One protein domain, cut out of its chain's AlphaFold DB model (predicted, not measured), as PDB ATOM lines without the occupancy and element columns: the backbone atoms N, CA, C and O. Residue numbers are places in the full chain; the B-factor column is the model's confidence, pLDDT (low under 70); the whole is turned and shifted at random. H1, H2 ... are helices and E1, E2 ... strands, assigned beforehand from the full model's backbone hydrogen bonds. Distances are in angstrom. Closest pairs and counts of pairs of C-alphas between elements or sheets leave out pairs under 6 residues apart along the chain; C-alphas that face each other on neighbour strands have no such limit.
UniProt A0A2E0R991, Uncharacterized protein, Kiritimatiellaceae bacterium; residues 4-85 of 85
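This is residues 4 to 85 of the 85 residues of an uncharacterized protein of Kiritimatiellaceae bacterium (UniProt A0A2E0R991). A strongly twisted sheet makes a wall, and the longer helix, H1, crosses over one of its faces from E1 toward the edge strand E4. E2, E3 and E4 zigzag side by side, E2 bends and leads the sheet on to E1 and the short E5, and a second, very short helix, H2, packs on the sheet just after E4. The printed part has 82 residues, with two named helices and five named strands in the order E1, H1, E2, E3, E4, H2, E5. The sheet's order is E4, E3, E2, E1, E5, antiparallel, though E1 and E5 meet only at a point; the class is mixed, helices and strands. The whole is compact, with a radius of gyration of the C-alphas of 11.7 A and spans of 33 by 27 by 20 A.

E1, residues 4 to 8, is an inner strand of the sheet. H1, residues 9 to 21, follows by a tight link and is on the sheet, at a height over the sheet of 7.8 A. E2, residues 41 to 51, bends by 66 degrees at residue 45. Its pairing is staggered: residues 41 to 43 pair with E1, where N 42 and O 7 are 2.8 A apart, within hydrogen-bond range, and residues 44 to 51 pair with E3, residues 54 to 60. E2 and E3 form a hairpin, with N 50 and O 54 at 2.8 A. E3 and E4, residues 67 to 73, form another, with N 57 and O 70 at 2.9 A. E2, E3 and E4 are a meander, each strand the antiparallel neighbour of the one before. H1 lies over E4 and E1, across the strands at 68 degrees to E4 on the local plane; the closest C-alphas of H1 and E4 are those of Ala 19 and Asp 71, 6.8 A apart. H2, residues 74 to 78, is on the sheet at a height of 7.5 A and only just over E3, with 3 of its C-alphas falling on that strand. H1 and H2 are only just apart, their closest C-alphas 8.0 A from each other. E5, residues 82 to 84, meets E1 only at a point, where C-alphas 5 and 82 face each other at 4.4 A. In H1 and H2 every O i to N i+4 pair is within hydrogen-bond range.

E1 begins at C-alpha 4, (86.497, 103.983, -53.254), and measures 12.5 A. H1 measures 18.1 A and ends at C-alpha 21, (74.467, 80.179, -56.662). E2 measures 26.3 A, E3 19.4 A and E4 19.5 A. H2 and E5 are short, and E5 ends at C-alpha 84, (85.374, 110.333, -54.304).

The C-alphas farthest apart, those of Ser 37 and Asp 52, are 34.1 A apart. The printed part has no cut. The link from H1 to E2, residues 22 to 40, is long. Mean pLDDT of the printed part is 91.5, and no printed residue is under 70.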
ATOM      1  N   TYR A   4      86.930 105.311 -53.690       94.31
ATOM      2  CA  TYR A   4      86.497 103.983 -53.254       94.31
ATOM      3  C   TYR A   4      85.587 103.333 -54.288       94.31
ATOM      4  O   TYR A   4      84.633 103.954 -54.755       94.31
ATOM      5  N   LYS A   5      85.823 102.050 -54.593       97.31
ATOM      6  CA  LYS A   5      84.837 101.220 -55.298       97.31
ATOM      7  C   LYS A   5      83.678 100.897 -54.360       97.31
ATOM      8  O   LYS A   5      83.890 100.523 -53.205       97.31
ATOM      9  N   VAL A   6      82.452 101.019 -54.857       96.94
ATOM     10  CA  VAL A   6      81.234 100.823 -54.063       96.94
ATOM     11  C   VAL A   6      80.273  99.870 -54.753       96.94
ATOM     12  O   VAL A   6      80.197  99.802 -55.977       96.94
ATOM     13  N   PHE A   7      79.472  99.172 -53.959       96.19
ATOM     14  CA  PHE A   7      78.258  98.546 -54.460       96.19
ATOM     15  C   PHE A   7      77.060  99.450 -54.196       96.19
ATOM     16  O   PHE A   7      76.892  99.945 -53.084       96.19
ATOM     17  N   SER A   8      76.159  99.579 -55.168       94.44
ATOM     18  CA  SER A   8      74.770  99.918 -54.854       94.44
ATOM     19  C   SER A   8      74.056  98.692 -54.283       94.44
ATOM     20  O   SER A   8      74.502  97.553 -54.463       94.44
ATOM     21  N   LYS A   9      72.903  98.892 -53.640       92.50
ATOM     22  CA  LYS A   9      72.071  97.784 -53.143       92.50
ATOM     23  C   LYS A   9      71.762  96.740 -54.224       92.50
ATOM     24  O   LYS A   9      71.807  95.540 -53.947       92.50
ATOM     25  N   ASP A  10      71.466  97.174 -55.446       91.81
ATOM     26  CA  ASP A  10      71.124  96.266 -56.541       91.81
ATOM     27  C   ASP A  10      72.321  95.479 -57.062       91.81
ATOM     28  O   ASP A  10      72.200  94.268 -57.277       91.81
ATOM     29  N   ILE A  11      73.477  96.130 -57.212       94.12
ATOM     30  CA  ILE A  11      74.709  95.445 -57.614       94.12
ATOM     31  C   ILE A  11      75.103  94.448 -56.519       94.12
ATOM     32  O   ILE A  11      75.355  93.283 -56.825       94.12
ATOM     33  N   LEU A  12      75.049  94.851 -55.244       94.31
ATOM     34  CA  LEU A  12      75.356  93.972 -54.117       94.31
ATOM     35  C   LEU A  12      74.422  92.759 -54.073       94.31
ATOM     36  O   LEU A  12      74.869  91.631 -53.884       94.31
ATOM     37  N   ARG A  13      73.120  92.967 -54.290       92.56
ATOM     38  CA  ARG A  13      72.130  91.886 -54.351       92.56
ATOM     39  C   ARG A  13      72.444  90.899 -55.473       92.56
ATOM     40  O   ARG A  13      72.401  89.691 -55.231       92.56
ATOM     41  N   LYS A  14      72.746  91.390 -56.679       92.50
ATOM     42  CA  LYS A  14      73.093  90.550 -57.836       92.50
ATOM     43  C   LYS A  14      74.383  89.768 -57.581       92.50
ATOM     44  O   LYS A  14      74.375  88.548 -57.730       92.50
ATOM     45  N   ALA A  15      75.432  90.441 -57.111       93.12
ATOM     46  CA  ALA A  15      76.711  89.821 -56.784       93.12
ATOM     47  C   ALA A  15      76.558  88.763 -55.677       93.12
ATOM     48  O   ALA A  15      77.055  87.649 -55.809       93.12
ATOM     49  N   ASN A  16      75.772  89.054 -54.636       92.50
ATOM     50  CA  ASN A  16      75.500  88.102 -53.562       92.50
ATOM     51  C   ASN A  16      74.721  86.868 -54.043       92.50
ATOM     52  O   ASN A  16      75.026  85.743 -53.654       92.50
ATOM     53  N   ASN A  17      73.708  87.061 -54.894       91.12
ATOM     54  CA  ASN A  17      72.943  85.957 -55.478       91.12
ATOM     55  C   ASN A  17      73.825  85.066 -56.354       91.12
ATOM     56  O   ASN A  17      73.731  83.844 -56.261       91.12
ATOM     57  N   PHE A  18      74.678  85.677 -57.178       90.44
ATOM     58  CA  PHE A  18      75.648  84.960 -57.995       90.44
ATOM     59  C   PHE A  18      76.607  84.159 -57.109       90.44
ATOM     60  O   PHE A  18      76.748  82.951 -57.285       90.44
ATOM     61  N   ALA A  19      77.177  84.793 -56.086       88.62
ATOM     62  CA  ALA A  19      78.089  84.129 -55.170       88.62
ATOM     63  C   ALA A  19      77.427  82.956 -54.428       88.62
ATOM     64  O   ALA A  19      78.029  81.896 -54.313       88.62
ATOM     65  N   ILE A  20      76.171  83.081 -53.984       89.06
ATOM     66  CA  ILE A  20      75.424  81.962 -53.374       89.06
ATOM     67  C   ILE A  20      75.217  80.833 -54.387       89.06
ATOM     68  O   ILE A  20      75.529  79.681 -54.088       89.06
ATOM     69  N   LYS A  21      74.730  81.158 -55.593       90.38
ATOM     70  CA  LYS A  21      74.467  80.179 -56.662       90.38
ATOM     71  C   LYS A  21      75.718  79.368 -57.003       90.38
ATOM     72  O   LYS A  21      75.626  78.168 -57.238       90.38
ATOM     73  N   HIS A  22      76.875  80.021 -57.006       86.81
ATOM     74  CA  HIS A  22      78.155  79.421 -57.361       86.81
ATOM     75  C   HIS A  22      78.991  78.975 -56.147       86.81
ATOM     76  O   HIS A  22      80.154  78.633 -56.326       86.81
ATOM     77  N   LYS A  23      78.421  78.957 -54.928       85.62
ATOM     78  CA  LYS A  23      79.108  78.583 -53.670       85.62
ATOM     79  C   LYS A  23      80.380  79.405 -53.363       85.62
ATOM     80  O   LYS A  23      81.290  78.926 -52.701       85.62
ATOM     81  N   ARG A  24      80.411  80.660 -53.816       82.81
ATOM     82  CA  ARG A  24      81.470  81.675 -53.623       82.81
ATOM     83  C   ARG A  24      81.139  82.683 -52.514       82.81
ATOM     84  O   ARG A  24      81.909  83.593 -52.219       82.81
ATOM     85  N   ASN A  25      79.953  82.582 -51.911       82.81
ATOM     86  CA  ASN A  25      79.582  83.423 -50.777       82.81
ATOM     87  C   ASN A  25      80.280  82.923 -49.511       82.81
ATOM     88  O   ASN A  25      80.154  81.752 -49.161       82.81
ATOM     89  N   ARG A  26      80.970  83.832 -48.818       78.25
ATOM     90  CA  ARG A  26      81.656  83.522 -47.563       78.25
ATOM     91  C   ARG A  26      80.800  83.841 -46.343       78.25
ATOM     92  O   ARG A  26      80.553  82.965 -45.524       78.25
ATOM     93  N   THR A  27      80.367  85.095 -46.197       82.81
ATOM     94  CA  THR A  27      79.667  85.553 -44.978       82.81
ATOM     95  C   THR A  27      78.469  86.468 -45.242       82.81
ATOM     96  O   THR A  27      77.763  86.865 -44.307       82.81
ATOM     97  N   LEU A  28      78.208  86.835 -46.500       83.25
ATOM     98  CA  LEU A  28      77.261  87.892 -46.828       83.25
ATOM     99  C   LEU A  28      75.813  87.380 -46.850       83.25
ATOM    100  O   LEU A  28      75.329  86.809 -47.828       83.25
ATOM    101  N   ASN A  29      75.063  87.660 -45.785       82.94
ATOM    102  CA  ASN A  29      73.633  87.366 -45.725       82.94
ATOM    103  C   ASN A  29      72.794  88.531 -46.288       82.94
ATOM    104  O   ASN A  29      73.004  89.693 -45.936       82.94
ATOM    105  N   LYS A  30      71.780  88.222 -47.110       80.25
ATOM    106  CA  LYS A  30      70.862  89.216 -47.704       80.25
ATOM    107  C   LYS A  30      70.215  90.139 -46.666       80.25
ATOM    108  O   LYS A  30      69.987  91.314 -46.953       80.25
ATOM    109  N   LYS A  31      69.969  89.646 -45.444       85.12
ATOM    110  CA  LYS A  31      69.360  90.421 -44.348       85.12
ATOM    111  C   LYS A  31      70.078  91.741 -44.053       85.12
ATOM    112  O   LYS A  31      69.427  92.687 -43.622       85.12
ATOM    113  N   TYR A  32      71.382  91.826 -44.328       82.50
ATOM    114  CA  TYR A  32      72.186  93.013 -44.038       82.50
ATOM    115  C   TYR A  32      71.877  94.210 -44.945       82.50
ATOM    116  O   TYR A  32      72.049  95.350 -44.518       82.50
ATOM    117  N   PHE A  33      71.374  93.977 -46.160       80.88
ATOM    118  CA  PHE A  33      71.120  95.043 -47.135       80.88
ATOM    119  C   PHE A  33      69.683  95.078 -47.676       80.88
ATOM    120  O   PHE A  33      69.314  96.042 -48.343       80.88
ATOM    121  N   MET A  34      68.824  94.096 -47.365       80.00
ATOM    122  CA  MET A  34      67.430  94.080 -47.846       80.00
ATOM    123  C   MET A  34      66.617  95.317 -47.432       80.00
ATOM    124  O   MET A  34      65.883  95.858 -48.257       80.00
ATOM    125  N   ARG A  35      66.772  95.784 -46.187       83.44
ATOM    126  CA  ARG A  35      66.007  96.916 -45.624       83.44
ATOM    127  C   ARG A  35      66.623  98.293 -45.902       83.44
ATOM    128  O   ARG A  35      66.119  99.292 -45.409       83.44
ATOM    129  N   ARG A  36      67.731  98.358 -46.646       85.44
ATOM    130  CA  ARG A  36      68.414  99.622 -46.960       85.44
ATOM    131  C   ARG A  36      67.757 100.332 -48.141       85.44
ATOM    132  O   ARG A  36      67.097  99.684 -48.956       85.44
ATOM    133  N   SER A  37      67.951 101.646 -48.234       87.75
ATOM    134  CA  SER A  37      67.522 102.429 -49.396       87.75
ATOM    135  C   SER A  37      68.268 101.972 -50.655       87.75
ATOM    136  O   SER A  37      69.385 101.461 -50.573       87.75
ATOM    137  N   ASN A  38      67.675 102.180 -51.831       83.62
ATOM    138  CA  ASN A  38      68.369 101.962 -53.102       83.62
ATOM    139  C   ASN A  38      69.528 102.956 -53.307       83.62
ATOM    140  O   ASN A  38      70.475 102.632 -54.015       83.62
ATOM    141  N   SER A  39      69.485 104.117 -52.642       88.88
ATOM    142  CA  SER A  39      70.580 105.095 -52.617       88.88
ATOM    143  C   SER A  39      71.727 104.716 -51.674       88.88
ATOM    144  O   SER A  39      72.757 105.383 -51.666       88.88
ATOM    145  N   THR A  40      71.579 103.660 -50.865       92.00
ATOM    146  CA  THR A  40      72.650 103.210 -49.972       92.00
ATOM    147  C   THR A  40      73.792 102.591 -50.777       92.00
ATOM    148  O   THR A  40      73.588 101.641 -51.541       92.00
ATOM    149  N   LEU A  41      74.998 103.114 -50.552       94.69
ATOM    150  CA  LEU A  41      76.249 102.591 -51.086       94.69
ATOM    151  C   LEU A  41      76.976 101.757 -50.027       94.69
ATOM    152  O   LEU A  41      76.958 102.077 -48.841       94.69
ATOM    153  N   PHE A  42      77.626 100.690 -50.477       95.25
ATOM    154  CA  PHE A  42      78.388  99.762 -49.648       95.25
ATOM    155  C   PHE A  42      79.845  99.784 -50.125       95.25
ATOM    156  O   PHE A  42      80.158  99.145 -51.137       95.25
ATOM    157  N   PRO A  43      80.726 100.558 -49.471       96.00
ATOM    158  CA  PRO A  43      82.102 100.716 -49.917       96.00
ATOM    159  C   PRO A  43      82.919  99.445 -49.705       96.00
ATOM    160  O   PRO A  43      82.778  98.757 -48.690       96.00
ATOM    161  N   ILE A  44      83.795  99.167 -50.672       97.06
ATOM    162  CA  ILE A  44      84.857  98.174 -50.547       97.06
ATOM    163  C   ILE A  44      86.003  98.800 -49.760       97.06
ATOM    164  O   ILE A  44      86.545  99.834 -50.146       97.06
ATOM    165  N   VAL A  45      86.387  98.141 -48.671       95.94
ATOM    166  CA  VAL A  45      87.499  98.564 -47.804       95.94
ATOM    167  C   VAL A  45      88.729  97.676 -47.933       95.94
ATOM    168  O   VAL A  45      89.812  98.058 -47.505       95.94
ATOM    169  N   PHE A  46      88.571  96.511 -48.555       96.56
ATOM    170  CA  PHE A  46      89.659  95.595 -48.855       96.56
ATOM    171  C   PHE A  46      89.355  94.837 -50.144       96.56
ATOM    172  O   PHE A  46      88.221  94.397 -50.355       96.56
ATOM    173  N   ALA A  47      90.368  94.665 -50.988       96.88
ATOM    174  CA  ALA A  47      90.299  93.864 -52.199       96.88
ATOM    175  C   ALA A  47      91.635  93.148 -52.423       96.88
ATOM    176  O   ALA A  47      92.694  93.745 -52.247       96.88
ATOM    177  N   MET A  48      91.580  91.885 -52.831       97.00
ATOM    178  CA  MET A  48      92.750  91.108 -53.246       97.00
ATOM    179  C   MET A  48      92.355  90.113 -54.332       97.00
ATOM    180  O   MET A  48      91.214  89.646 -54.361       97.00
ATOM    181  N   VAL A  49      93.308  89.735 -55.180       97.31
ATOM    182  CA  VAL A  49      93.156  88.559 -56.044       97.31
ATOM    183  C   VAL A  49      93.019  87.326 -55.145       97.31
ATOM    184  O   VAL A  49      93.836  87.117 -54.248       97.31
ATOM    185  N   HIS A  50      91.956  86.541 -55.329       92.88
ATOM    186  CA  HIS A  50      91.731  85.314 -54.561       92.88
ATOM    187  C   HIS A  50      92.331  84.089 -55.253       92.88
ATOM    188  O   HIS A  50      92.921  83.238 -54.586       92.88
ATOM    189  N   ASN A  51      92.121  83.995 -56.561       91.75
ATOM    190  CA  ASN A  51      92.548  82.921 -57.450       91.75
ATOM    191  C   ASN A  51      92.599  83.479 -58.884       91.75
ATOM    192  O   ASN A  51      92.415  84.679 -59.082       91.75
ATOM    193  N   ASP A  52      92.785  82.615 -59.877       93.75
ATOM    194  CA  ASP A  52      92.954  83.017 -61.279       93.75
ATOM    195  C   ASP A  52      91.697  83.614 -61.936       93.75
ATOM    196  O   ASP A  52      91.752  84.035 -63.090       93.75
ATOM    197  N   VAL A  53      90.550  83.637 -61.245       92.00
ATOM    198  CA  VAL A  53      89.266  84.085 -61.813       92.00
ATOM    199  C   VAL A  53      88.460  85.029 -60.911       92.00
ATOM    200  O   VAL A  53      87.422  85.540 -61.344       92.00
ATOM    201  N   GLU A  54      88.894  85.287 -59.673       94.00
ATOM    202  CA  GLU A  54      88.115  86.025 -58.671       94.00
ATOM    203  C   GLU A  54      88.916  87.067 -57.888       94.00
ATOM    204  O   GLU A  54      90.019  86.814 -57.400       94.00
ATOM    205  N   MET A  55      88.266  88.206 -57.641       96.88
ATOM    206  CA  MET A  55      88.593  89.112 -56.547       96.88
ATOM    207  C   MET A  55      87.861  88.695 -55.282       96.88
ATOM    208  O   MET A  55      86.642  88.515 -55.283       96.88
ATOM    209  N   ARG A  56      88.582  88.679 -54.166       96.50
ATOM    210  CA  ARG A  56      87.991  88.703 -52.834       96.50
ATOM    211  C   ARG A  56      87.868  90.135 -52.363       96.50
ATOM    212  O   ARG A  56      88.858  90.864 -52.336       96.50
ATOM    213  N   VAL A  57      86.670  90.514 -51.937       96.62
ATOM    214  CA  VAL A  57      86.384  91.852 -51.423       96.62
ATOM    215  C   VAL A  57      85.774  91.807 -50.031       96.62
ATOM    216  O   VAL A  57      85.028  90.886 -49.680       96.62
ATOM    217  N   GLN A  58      86.074  92.842 -49.254       96.25
ATOM    218  CA  GLN A  58      85.413  93.137 -47.993       96.25
ATOM    219  C   GLN A  58      84.642  94.449 -48.110       96.25
ATOM    220  O   GLN A  58      85.185  95.459 -48.562       96.25
ATOM    221  N   ILE A  59      83.384  94.429 -47.680       95.25
ATOM    222  CA  ILE A  59      82.460  95.563 -47.765       95.25
ATOM    223  C   ILE A  59      81.949  95.974 -46.391       95.25
ATOM    224  O   ILE A  59      81.685  95.114 -45.549       95.25
ATOM    225  N   ILE A  60      81.738  97.274 -46.188       94.62
ATOM    226  CA  ILE A  60      81.018  97.787 -45.016       94.62
ATOM    227  C   ILE A  60      79.509  97.657 -45.258       94.62
ATOM    228  O   ILE A  60      78.977  98.151 -46.249       94.62
ATOM    229  N   LEU A  61      78.809  96.997 -44.335       91.62
ATOM    230  CA  LEU A  61      77.377  96.685 -44.408       91.62
ATOM    231  C   LEU A  61      76.496  97.621 -43.574       91.62
ATOM    232  O   LEU A  61      75.276  97.659 -43.763       91.62
ATOM    233  N   ASN A  62      77.078  98.339 -42.613       89.38
ATOM    234  CA  ASN A  62      76.371  99.314 -41.790       89.38
ATOM    235  C   ASN A  62      77.327 100.357 -41.190       89.38
ATOM    236  O   ASN A  62      78.539 100.181 -41.183       89.38
ATOM    237  N   GLU A  63      76.749 101.411 -40.618       87.38
ATOM    238  CA  GLU A  63      77.467 102.508 -39.950       87.38
ATOM    239  C   GLU A  63      78.268 102.069 -38.714       87.38
ATOM    240  O   GLU A  63      79.174 102.771 -38.284       87.38
ATOM    241  N   LYS A  64      77.979 100.886 -38.158       89.69
ATOM    242  CA  LYS A  64      78.731 100.301 -37.037       89.69
ATOM    243  C   LYS A  64      79.983  99.539 -37.494       89.69
ATOM    244  O   LYS A  64      80.616  98.880 -36.679       89.69
ATOM    245  N   GLY A  65      80.305  99.574 -38.789       89.19
ATOM    246  CA  GLY A  65      81.482  98.911 -39.348       89.19
ATOM    247  C   GLY A  65      81.336  97.400 -39.515       89.19
ATOM    248  O   GLY A  65      82.340  96.705 -39.604       89.19
ATOM    249  N   LEU A  66      80.112  96.856 -39.562       92.00
ATOM    250  CA  LEU A  66      79.914  95.432 -39.850       92.00
ATOM    251  C   LEU A  66      80.461  95.103 -41.240       92.00
ATOM    252  O   LEU A  66      80.058  95.728 -42.219       92.00
ATOM    253  N   LEU A  67      81.318  94.088 -41.329       93.88
ATOM    254  CA  LEU A  67      81.979  93.702 -42.572       93.88
ATOM    255  C   LEU A  67      81.325  92.467 -43.200       93.88
ATOM    256  O   LEU A  67      80.939  91.523 -42.510       93.88
ATOM    257  N   GLY A  68      81.219  92.470 -44.525       93.00
ATOM    258  CA  GLY A  68      80.806  91.327 -45.335       93.00
ATOM    259  C   GLY A  68      81.911  90.918 -46.295       93.00
ATOM    260  O   GLY A  68      82.609  91.779 -46.822       93.00
ATOM    261  N   TRP A  69      82.049  89.618 -46.542       94.06
ATOM    262  CA  TRP A  69      83.013  89.079 -47.498       94.06
ATOM    263  C   TRP A  69      82.310  88.483 -48.707       94.06
ATOM    264  O   TRP A  69      81.322  87.751 -48.565       94.06
ATOM    265  N   LEU A  70      82.858  88.763 -49.887       93.88
ATOM    266  CA  LEU A  70      82.357  88.257 -51.154       93.88
ATOM    267  C   LEU A  70      83.521  87.936 -52.090       93.88
ATOM    268  O   LEU A  70      84.442  88.741 -52.213       93.88
ATOM    269  N   ASP A  71      83.444  86.796 -52.767       94.44
ATOM    270  CA  ASP A  71      84.314  86.492 -53.899       94.44
ATOM    271  C   ASP A  71      83.518  86.764 -55.186       94.44
ATOM    272  O   ASP A  71      82.398  86.268 -55.359       94.44
ATOM    273  N   ILE A  72      84.053  87.627 -56.051       94.56
ATOM    274  CA  ILE A  72      83.411  88.081 -57.290       94.56
ATOM    275  C   ILE A  72      84.360  87.923 -58.480       94.56
ATOM    276  O   ILE A  72      85.569  88.056 -58.305       94.56
ATOM    277  N   PRO A  73      83.851  87.696 -59.702       95.06
ATOM    278  CA  PRO A  73      84.688  87.700 -60.900       95.06
ATOM    279  C   PRO A  73      85.423  89.037 -61.101       95.06
ATOM    280  O   PRO A  73      84.870  90.090 -60.764       95.06
ATOM    281  N   PHE A  74      86.613  89.020 -61.717       95.94
ATOM    282  CA  PHE A  74      87.385  90.244 -62.011       95.94
ATOM    283  C   PHE A  74      86.560  91.302 -62.749       95.94
ATOM    284  O   PHE A  74      86.452  92.434 -62.289       95.94
ATOM    285  N   ASN A  75      85.848  90.903 -63.808       95.12
ATOM    286  CA  ASN A  75      85.015  91.824 -64.584       95.12
ATOM    287  C   ASN A  75      83.911  92.502 -63.751       95.12
ATOM    288  O   ASN A  75      83.507  93.625 -64.039       95.12
ATOM    289  N   THR A  76      83.427  91.833 -62.700       94.81
ATOM    290  CA  THR A  76      82.415  92.382 -61.800       94.81
ATOM    291  C   THR A  76      83.041  93.438 -60.906       94.81
ATOM    292  O   THR A  76      82.410  94.463 -60.679       94.81
ATOM    293  N   TYR A  77      84.266  93.210 -60.424       96.50
ATOM    294  CA  TYR A  77      85.029  94.188 -59.647       96.50
ATOM    295  C   TYR A  77      85.387  95.427 -60.479       96.50
ATOM    296  O   TYR A  77      85.197  96.564 -60.030       96.50
ATOM    297  N   ASP A  78      85.860  95.221 -61.706       96.06
ATOM    298  CA  ASP A  78      86.288  96.298 -62.601       96.06
ATOM    299  C   ASP A  78      85.126  97.228 -62.949       96.06
ATOM    300  O   ASP A  78      85.273  98.447 -62.865       96.06
ATOM    301  N   ALA A  79      83.944  96.657 -63.196       96.38
ATOM    302  CA  ALA A  79      82.718  97.392 -63.498       96.38
ATOM    303  C   ALA A  79      82.082  98.115 -62.293       96.38
ATOM    304  O   ALA A  79      81.070  98.801 -62.464       96.38
ATOM    305  N   LEU A  80      82.613  97.963 -61.070       97.19
ATOM    306  CA  LEU A  80      82.057  98.663 -59.911       97.19
ATOM    307  C   LEU A  80      82.253 100.177 -60.022       97.19
ATOM    308  O   LEU A  80      83.377 100.615 -60.306       97.19
ATOM    309  N   PRO A  81      81.208 100.968 -59.707       96.31
ATOM    310  CA  PRO A  81      81.318 102.414 -59.652       96.31
ATOM    311  C   PRO A  81      82.306 102.843 -58.568       96.31
ATOM    312  O   PRO A  81      82.498 102.157 -57.557       96.31
ATOM    313  N   THR A  82      82.900 104.010 -58.775       96.50
ATOM    314  CA  THR A  82      83.788 104.671 -57.824       96.50
ATOM    315  C   THR A  82      83.153 105.949 -57.301       96.50
ATOM    316  O   THR A  82      82.436 106.631 -58.030       96.50
ATOM    317  N   VAL A  83      83.422 106.273 -56.042       94.62
ATOM    318  CA  VAL A  83      83.054 107.555 -55.431       94.62
ATOM    319  C   VAL A  83      84.275 108.196 -54.801       94.62
ATOM    320  O   VAL A  83      85.124 107.501 -54.235       94.62
ATOM    321  N   ASP A  84      84.329 109.515 -54.894       92.88
ATOM    322  CA  ASP A  84      85.374 110.333 -54.304       92.88
ATOM    323  C   ASP A  84      84.900 110.936 -52.985       92.88
ATOM    324  O   ASP A  84      83.756 111.384 -52.871       92.88
ATOM    325  N   ILE A  85      85.789 110.915 -51.992       78.00
ATOM    326  CA  ILE A  85      85.568 111.448 -50.645       78.00
ATOM    327  C   ILE A  85      86.786 112.270 -50.209       78.00
ATOM    328  O   ILE A  85      87.931 111.952 -50.641       78.00
TER     329      ILE A  85